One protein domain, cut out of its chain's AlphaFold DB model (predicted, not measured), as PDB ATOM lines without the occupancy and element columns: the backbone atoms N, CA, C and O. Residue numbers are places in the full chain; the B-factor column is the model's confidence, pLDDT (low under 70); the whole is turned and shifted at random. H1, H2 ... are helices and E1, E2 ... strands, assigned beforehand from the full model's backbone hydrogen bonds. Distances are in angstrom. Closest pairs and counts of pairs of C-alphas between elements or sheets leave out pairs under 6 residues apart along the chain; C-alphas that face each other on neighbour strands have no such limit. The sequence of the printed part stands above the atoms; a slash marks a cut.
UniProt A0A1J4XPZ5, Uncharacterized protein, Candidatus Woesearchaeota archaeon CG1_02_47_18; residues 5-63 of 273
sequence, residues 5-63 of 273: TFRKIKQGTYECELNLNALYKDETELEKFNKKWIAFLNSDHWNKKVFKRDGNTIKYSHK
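AT A GLANCE: This is residues 5 to 63 of the 273 residues of an uncharacterized protein of Candidatus Woesearchaeota archaeon CG1_02_47_18 (UniProt A0A1J4XPZ5). A strongly twisted sheet of four strands, made of the hairpins E1 with E2 and E3 with E4, forms one side of a flat, open frame, and the long helix H2 forms another side, apart from the four strands. The short H1 makes the corner between E2 and H2, and the short H3 brings the chain back from the other end of H2 to E3. The printed part has 59 residues, with three named helices and four named strands in the order E1 E2 H1 H2 H3 E3 E4; the sheet's order is E1 - E2 - E4 - E3, all antiparallel, and the class is mixed, helices and strands. The whole is only just loose, close to compact, with a radius of gyration of the C-alphas of 12.7 A and spans of 39 by 27 by 14 A.

HOW THE PARTS SIT: Begin at E1, residues 5 to 10, an edge strand in a hairpin with E2, residues 13 to 19; N 7 and O 15 are 2.8 A apart, within hydrogen-bond range. On E2's other side look for E4, residues 57 to 63, antiparallel at 155 degrees, with N 16 and O 60 at 2.8 A. E3, residues 52 to 54, is the other edge strand, in a hairpin with E4, with N 52 and O 59 at 2.9 A. H1, residues 20 to 23, is not on the sheet, but only just, with 4 pairs of C-alphas within 10 A. It is close to but not clearly touching H2, residues 27 to 42; their closest C-alphas, Leu 20 and Leu 30, are 7.3 A apart. With residues 40 to 42 alone, H2 touches H3, residues 47 to 50, only at the corner; the closest C-alphas are Leu 41 and Asn 47, 5.3 A. H3 is on the sheet but only grazes it; its closest C-alpha pair with E4 is Val 50 and Tyr 60, 5.8 A. In H2, 11 of 12 O i to N i+4 pairs are within hydrogen-bond range; H1 and H3 are too short for such a pair.

IN THESE COORDINATES: Find C-alpha 5 at (113.754, 129.939, 91.297), where E1 begins and runs 15.6 A to Lys 10. E2 covers 19.7 A from Thr 13 to Asn 19. From C-alpha 27 at (102.477, 142.546, 105.320), H2 runs 23.1 A to Asn 42. H1 measures 4.7 A, H3 5.1 A and E3 6.8 A. E4 runs 19.5 A and ends at C-alpha 63, (119.060, 117.541, 95.399).

THE WHOLE: The two C-alphas farthest apart are those of Gln 11 and Thr 28, at 39.2 A. The printed part has no cut, and the six links between its elements are tight. Its mean pLDDT is 96.5, and no printed residue is under 70.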
ATOM      1  N   THR A   5     112.784 130.145  92.378       98.00
ATOM      2  CA  THR A   5     113.754 129.939  91.297       98.00
ATOM      3  C   THR A   5     114.652 128.740  91.592       98.00
ATOM      4  O   THR A   5     114.850 128.352  92.745       98.00
ATOM      5  N   PHE A   6     115.192 128.137  90.529       97.94
ATOM      6  CA  PHE A   6     116.075 126.975  90.606       97.94
ATOM      7  C   PHE A   6     117.310 127.211  89.743       97.94
ATOM      8  O   PHE A   6     117.209 127.298  88.519       97.94
ATOM      9  N   ARG A   7     118.486 127.262  90.367       97.38
ATOM     10  CA  ARG A   7     119.770 127.406  89.680       97.38
ATOM     11  C   ARG A   7     120.571 126.123  89.817       97.38
ATOM     12  O   ARG A   7     120.971 125.750  90.916       97.38
ATOM     13  N   LYS A   8     120.810 125.427  88.706       96.44
ATOM     14  CA  LYS A   8     121.655 124.226  88.706       96.44
ATOM     15  C   LYS A   8     123.097 124.630  89.014       96.44
ATOM     16  O   LYS A   8     123.661 125.461  88.312       96.44
ATOM     17  N   ILE A   9     123.677 124.034  90.051       97.00
ATOM     18  CA  ILE A   9     125.073 124.268  90.450       97.00
ATOM     19  C   ILE A   9     125.979 123.187  89.860       97.00
ATOM     20  O   ILE A   9     127.046 123.474  89.332       97.00
ATOM     21  N   LYS A  10     125.542 121.928  89.954       93.94
ATOM     22  CA  LYS A  10     126.217 120.746  89.402       93.94
ATOM     23  C   LYS A  10     125.206 119.617  89.203       93.94
ATOM     24  O   LYS A  10     124.026 119.793  89.515       93.94
ATOM     25  N   GLN A  11     125.651 118.464  88.700       91.62
ATOM     26  CA  GLN A  11     124.781 117.301  88.515       91.62
ATOM     27  C   GLN A  11     124.009 116.984  89.803       91.62
ATOM     28  O   GLN A  11     124.581 116.840  90.888       91.62
ATOM     29  N   GLY A  12     122.684 116.965  89.667       91.69
ATOM     30  CA  GLY A  12     121.750 116.691  90.748       91.69
ATOM     31  C   GLY A  12     121.750 117.683  91.914       91.69
ATOM     32  O   GLY A  12     121.149 117.386  92.938       91.69
ATOM     33  N   THR A  13     122.399 118.848  91.816       94.88
ATOM     34  CA  THR A  13     122.384 119.874  92.874       94.88
ATOM     35  C   THR A  13     121.928 121.219  92.332       94.88
ATOM     36  O   THR A  13     122.509 121.758  91.387       94.88
ATOM     37  N   TYR A  14     120.932 121.784  93.003       97.44
ATOM     38  CA  TYR A  14     120.325 123.065  92.687       97.44
ATOM     39  C   TYR A  14     120.380 123.973  93.911       97.44
ATOM     40  O   TYR A  14     120.219 123.516  95.042       97.44
ATOM     41  N   GLU A  15     120.590 125.259  93.673       97.88
ATOM     42  CA  GLU A  15     120.263 126.311  94.623       97.88
ATOM     43  C   GLU A  15     118.835 126.782  94.347       97.88
ATOM     44  O   GLU A  15     118.459 127.025  93.197       97.88
ATOM     45  N   CYS A  16     118.045 126.872  95.407       98.44
ATOM     46  CA  CYS A  16     116.673 127.341  95.387       98.44
ATOM     47  C   CYS A  16     116.598 128.687  96.098       98.44
ATOM     48  O   CYS A  16     117.137 128.826  97.198       98.44
ATOM     49  N   GLU A  17     115.879 129.641  95.513       98.56
ATOM     50  CA  GLU A  17     115.567 130.912  96.165       98.56
ATOM     51  C   GLU A  17     114.053 131.114  96.203       98.56
ATOM     52  O   GLU A  17     113.388 131.139  95.168       98.56
ATOM     53  N   LEU A  18     113.506 131.240  97.412       98.62
ATOM     54  CA  LEU A  18     112.103 131.549  97.662       98.62
ATOM     55  C   LEU A  18     111.967 133.030  98.018       98.62
ATOM     56  O   LEU A  18     112.535 133.485  99.013       98.62
ATOM     57  N   ASN A  19     111.175 133.757  97.238       98.38
ATOM     58  CA  ASN A  19     110.920 135.177  97.433       98.38
ATOM     59  C   ASN A  19     109.616 135.399  98.212       98.38
ATOM     60  O   ASN A  19     108.515 135.184  97.699       98.38
ATOM     61  N   LEU A  20     109.738 135.867  99.453       98.38
ATOM     62  CA  LEU A  20     108.611 136.088 100.353       98.38
ATOM     63  C   LEU A  20     107.737 137.277  99.935       98.38
ATOM     64  O   LEU A  20     106.533 137.208 100.150       98.38
ATOM     65  N   ASN A  21     108.289 138.300  99.273       97.00
ATOM     66  CA  ASN A  21     107.501 139.425  98.740       97.00
ATOM     67  C   ASN A  21     106.620 138.989  97.563       97.00
ATOM     68  O   ASN A  21     105.503 139.468  97.383       97.00
ATOM     69  N   ALA A  22     107.113 138.062  96.739       96.69
ATOM     70  CA  ALA A  22     106.309 137.472  95.671       96.69
ATOM     71  C   ALA A  22     105.236 136.517  96.235       96.69
ATOM     72  O   ALA A  22     104.152 136.361  95.659       96.69
ATOM     73  N   LEU A  23     105.527 135.881  97.374       97.12
ATOM     74  CA  LEU A  23     104.646 134.921  98.028       97.12
ATOM     75  C   LEU A  23     103.498 135.599  98.796       97.12
ATOM     76  O   LEU A  23     102.332 135.223  98.601       97.12
ATOM     77  N   TYR A  24     103.819 136.612  99.605       97.56
ATOM     78  CA  TYR A  24     102.913 137.366 100.472       97.56
ATOM     79  C   TYR A  24     102.812 138.815  99.995       97.56
ATOM     80  O   TYR A  24     103.791 139.550 100.019       97.56
ATOM     81  N   LYS A  25     101.614 139.219  99.561       92.81
ATOM     82  CA  LYS A  25     101.337 140.615  99.178       92.81
ATOM     83  C   LYS A  25     100.876 141.472 100.362       92.81
ATOM     84  O   LYS A  25     100.907 142.689 100.268       92.81
ATOM     85  N   ASP A  26     100.400 140.826 101.422       94.69
ATOM     86  CA  ASP A  26      99.939 141.451 102.659       94.69
ATOM     87  C   ASP A  26     101.039 141.326 103.718       94.69
ATOM     88  O   ASP A  26     101.465 140.214 104.052       94.69
ATOM     89  N   GLU A  27     101.472 142.464 104.256       95.81
ATOM     90  CA  GLU A  27     102.477 142.546 105.320       95.81
ATOM     91  C   GLU A  27     102.058 141.721 106.547       95.81
ATOM     92  O   GLU A  27     102.869 141.028 107.159       95.81
ATOM     93  N   THR A  28     100.757 141.668 106.845       97.12
ATOM     94  CA  THR A  28     100.205 140.886 107.957       97.12
ATOM     95  C   THR A  28     100.423 139.382 107.762       97.12
ATOM     96  O   THR A  28     100.649 138.637 108.724       97.12
ATOM     97  N   GLU A  29     100.337 138.884 106.525       97.25
ATOM     98  CA  GLU A  29     100.630 137.481 106.217       97.25
ATOM     99  C   GLU A  29     102.131 137.192 106.334       97.25
ATOM    100  O   GLU A  29     102.510 136.150 106.887       97.25
ATOM    101  N   LEU A  30     102.979 138.127 105.894       97.75
ATOM    102  CA  LEU A  30     104.431 138.035 106.031       97.75
ATOM    103  C   LEU A  30     104.866 138.022 107.504       97.75
ATOM    104  O   LEU A  30     105.678 137.186 107.905       97.75
ATOM    105  N   GLU A  31     104.280 138.866 108.351       97.44
ATOM    106  CA  GLU A  31     104.527 138.865 109.796       97.44
ATOM    107  C   GLU A  31     104.134 137.535 110.452       97.44
ATOM    108  O   GLU A  31     104.881 136.980 111.269       97.44
ATOM    109  N   LYS A  32     102.974 136.977 110.079       97.75
ATOM    110  CA  LYS A  32     102.538 135.652 110.550       97.75
ATOM    111  C   LYS A  32     103.519 134.564 110.121       97.75
ATOM    112  O   LYS A  32     103.831 133.680 110.924       97.75
ATOM    113  N   PHE A  33     104.016 134.622 108.885       98.12
ATOM    114  CA  PHE A  33     105.070 133.728 108.415       98.12
ATOM    115  C   PHE A  33     106.350 133.891 109.246       98.12
ATOM    116  O   PHE A  33     106.890 132.894 109.717       98.12
ATOM    117  N   ASN A  34     106.796 135.120 109.510       97.81
ATOM    118  CA  ASN A  34     108.021 135.400 110.265       97.81
ATOM    119  C   ASN A  34     107.997 134.807 111.679       97.81
ATOM    120  O   ASN A  34     108.978 134.198 112.109       97.81
ATOM    121  N   LYS A  35     106.856 134.891 112.370       96.88
ATOM    122  CA  LYS A  35     106.671 134.255 113.686       96.88
ATOM    123  C   LYS A  35     106.825 132.730 113.605       96.88
ATOM    124  O   LYS A  35     107.531 132.127 114.412       96.88
ATOM    125  N   LYS A  36     106.212 132.101 112.598       97.56
ATOM    126  CA  LYS A  36     106.314 130.648 112.364       97.56
ATOM    127  C   LYS A  36     107.711 130.220 111.925       97.56
ATOM    128  O   LYS A  36     108.162 129.149 112.316       97.56
ATOM    129  N   TRP A  37     108.397 131.051 111.144       97.81
ATOM    130  CA  TRP A  37     109.728 130.784 110.605       97.81
ATOM    131  C   TRP A  37     110.755 130.537 111.710       97.81
ATOM    132  O   TRP A  37     111.516 129.576 111.634       97.81
ATOM    133  N   ILE A  38     110.731 131.345 112.774       96.50
ATOM    134  CA  ILE A  38     111.627 131.181 113.928       96.50
ATOM    135  C   ILE A  38     111.378 129.831 114.616       96.50
ATOM    136  O   ILE A  38     112.317 129.075 114.872       96.50
ATOM    137  N   ALA A  39     110.110 129.493 114.872       95.81
ATOM    138  CA  ALA A  39     109.736 128.218 115.481       95.81
ATOM    139  C   ALA A  39     110.101 127.018 114.591       95.81
ATOM    140  O   ALA A  39     110.589 126.003 115.086       95.81
ATOM    141  N   PHE A  40     109.914 127.141 113.276       97.00
ATOM    142  CA  PHE A  40     110.321 126.139 112.297       97.00
ATOM    143  C   PHE A  40     111.840 125.931 112.310       97.00
ATOM    144  O   PHE A  40     112.298 124.800 112.484       97.00
ATOM    145  N   LEU A  41     112.638 126.999 112.215       96.38
ATOM    146  CA  LEU A  41     114.102 126.914 112.228       96.38
ATOM    147  C   LEU A  41     114.660 126.275 113.506       96.38
ATOM    148  O   LEU A  41     115.674 125.585 113.447       96.38
ATOM    149  N   ASN A  42     114.007 126.487 114.648       94.81
ATOM    150  CA  ASN A  42     114.429 125.919 115.929       94.81
ATOM    151  C   ASN A  42     113.913 124.493 116.178       94.81
ATOM    152  O   ASN A  42     114.365 123.849 117.118       94.81
ATOM    153  N   SER A  43     112.989 123.990 115.356       94.38
ATOM    154  CA  SER A  43     112.384 122.666 115.561       94.38
ATOM    155  C   SER A  43     113.273 121.486 115.173       94.38
ATOM    156  O   SER A  43     113.003 120.359 115.581       94.38
ATOM    157  N   ASP A  44     114.315 121.731 114.379       92.75
ATOM    158  CA  ASP A  44     115.238 120.712 113.899       92.75
ATOM    159  C   ASP A  44     116.625 121.340 113.729       92.75
ATOM    160  O   ASP A  44     116.781 122.350 113.038       92.75
ATOM    161  N   HIS A  45     117.646 120.760 114.359       92.56
ATOM    162  CA  HIS A  45     119.004 121.307 114.340       92.56
ATOM    163  C   HIS A  45     119.606 121.359 112.923       92.56
ATOM    164  O   HIS A  45     120.504 122.165 112.666       92.56
ATOM    165  N   TRP A  46     119.094 120.556 111.985       93.88
ATOM    166  CA  TRP A  46     119.492 120.606 110.580       93.88
ATOM    167  C   TRP A  46     118.941 121.827 109.835       93.88
ATOM    168  O   TRP A  46     119.575 122.280 108.883       93.88
ATOM    169  N   ASN A  47     117.811 122.408 110.256       95.44
ATOM    170  CA  ASN A  47     117.194 123.533 109.540       95.44
ATOM    171  C   ASN A  47     118.152 124.725 109.427       95.44
ATOM    172  O   ASN A  47     118.301 125.300 108.352       95.44
ATOM    173  N   LYS A  48     118.878 125.046 110.504       95.06
ATOM    174  CA  LYS A  48     119.873 126.135 110.512       95.06
ATOM    175  C   LYS A  48     121.064 125.882 109.582       95.06
ATOM    176  O   LYS A  48     121.708 126.835 109.160       95.06
ATOM    177  N   LYS A  49     121.361 124.618 109.261       95.19
ATOM    178  CA  LYS A  49     122.420 124.242 108.308       95.19
ATOM    179  C   LYS A  49     121.946 124.329 106.855       95.19
ATOM    180  O   LYS A  49     122.748 124.554 105.958       95.19
ATOM    181  N   VAL A  50     120.649 124.123 106.631       96.44
ATOM    182  CA  VAL A  50     120.046 124.009 105.296       96.44
ATOM    183  C   VAL A  50     119.568 125.354 104.756       96.44
ATOM    184  O   VAL A  50     119.708 125.614 103.560       96.44
ATOM    185  N   PHE A  51     119.010 126.205 105.617       98.12
ATOM    186  CA  PHE A  51     118.419 127.474 105.210       98.12
ATOM    187  C   PHE A  51     119.343 128.651 105.497       98.12
ATOM    188  O   PHE A  51     119.848 128.813 106.606       98.12
ATOM    189  N   LYS A  52     119.468 129.534 104.510       98.00
ATOM    190  CA  LYS A  52     119.987 130.891 104.679       98.00
ATOM    191  C   LYS A  52     118.865 131.865 104.369       98.00
ATOM    192  O   LYS A  52     118.154 131.688 103.385       98.00
ATOM    193  N   ARG A  53     118.692 132.887 105.198       97.69
ATOM    194  CA  ARG A  53     117.694 133.932 104.966       97.69
ATOM    195  C   ARG A  53     118.390 135.278 104.876       97.69
ATOM    196  O   ARG A  53     119.201 135.591 105.739       97.69
ATOM    197  N   ASP A  54     118.038 136.041 103.851       97.19
ATOM    198  CA  ASP A  54     118.487 137.412 103.631       97.19
ATOM    199  C   ASP A  54     117.256 138.276 103.337       97.19
ATOM    200  O   ASP A  54     116.603 138.123 102.300       97.19
ATOM    201  N   GLY A  55     116.852 139.082 104.323       96.31
ATOM    202  CA  GLY A  55     115.594 139.829 104.301       96.31
ATOM    203  C   GLY A  55     114.383 138.945 103.969       96.31
ATOM    204  O   GLY A  55     114.020 138.031 104.723       96.31
ATOM    205  N   ASN A  56     113.774 139.215 102.812       97.50
ATOM    206  CA  ASN A  56     112.593 138.517 102.296       97.50
ATOM    207  C   ASN A  56     112.927 137.420 101.273       97.50
ATOM    208  O   ASN A  56     112.051 136.974 100.537       97.50
ATOM    209  N   THR A  57     114.171 136.941 101.259       98.44
ATOM    210  CA  THR A  57     114.613 135.815 100.431       98.44
ATOM    211  C   THR A  57     115.102 134.669 101.308       98.44
ATOM    212  O   THR A  57     115.913 134.865 102.216       98.44
ATOM    213  N   ILE A  58     114.638 133.451 101.029       98.62
ATOM    214  CA  ILE A  58     115.128 132.222 101.664       98.62
ATOM    215  C   ILE A  58     115.870 131.398 100.618       98.62
ATOM    216  O   ILE A  58     115.282 130.990  99.620       98.62
ATOM    217  N   LYS A  59     117.147 131.121 100.877       98.56
ATOM    218  CA  LYS A  59     118.009 130.283 100.046       98.56
ATOM    219  C   LYS A  59     118.232 128.927 100.701       98.56
ATOM    220  O   LYS A  59     118.442 128.840 101.912       98.56
ATOM    221  N   TYR A  60     118.199 127.872  99.901       98.25
ATOM    222  CA  TYR A  60     118.480 126.505 100.336       98.25
ATOM    223  C   TYR A  60     118.934 125.653  99.152       98.25
ATOM    224  O   TYR A  60     118.795 126.041  97.995       98.25
ATOM    225  N   SER A  61     119.512 124.487  99.434       96.50
ATOM    226  CA  SER A  61     119.874 123.526  98.390       96.50
ATOM    227  C   SER A  61     118.752 122.522  98.144       96.50
ATOM    228  O   SER A  61     118.088 122.085  99.078       96.50
ATOM    229  N   HIS A  62     118.602 122.092  96.898       96.06
ATOM    230  CA  HIS A  62     117.774 120.959  96.504       96.06
ATOM    231  C   HIS A  62     118.614 119.937  95.745       96.06
ATOM    232  O   HIS A  62     119.500 120.287  94.958       96.06
ATOM    233  N   LYS A  63     118.331 118.659  95.987       93.88
ATOM    234  CA  LYS A  63     119.060 117.541  95.399       93.88
ATOM    235  C   LYS A  63     118.141 116.787  94.452       93.88
ATOM    236  O   LYS A  63     117.229 116.130  94.914       93.88
TER     237      LYS A  63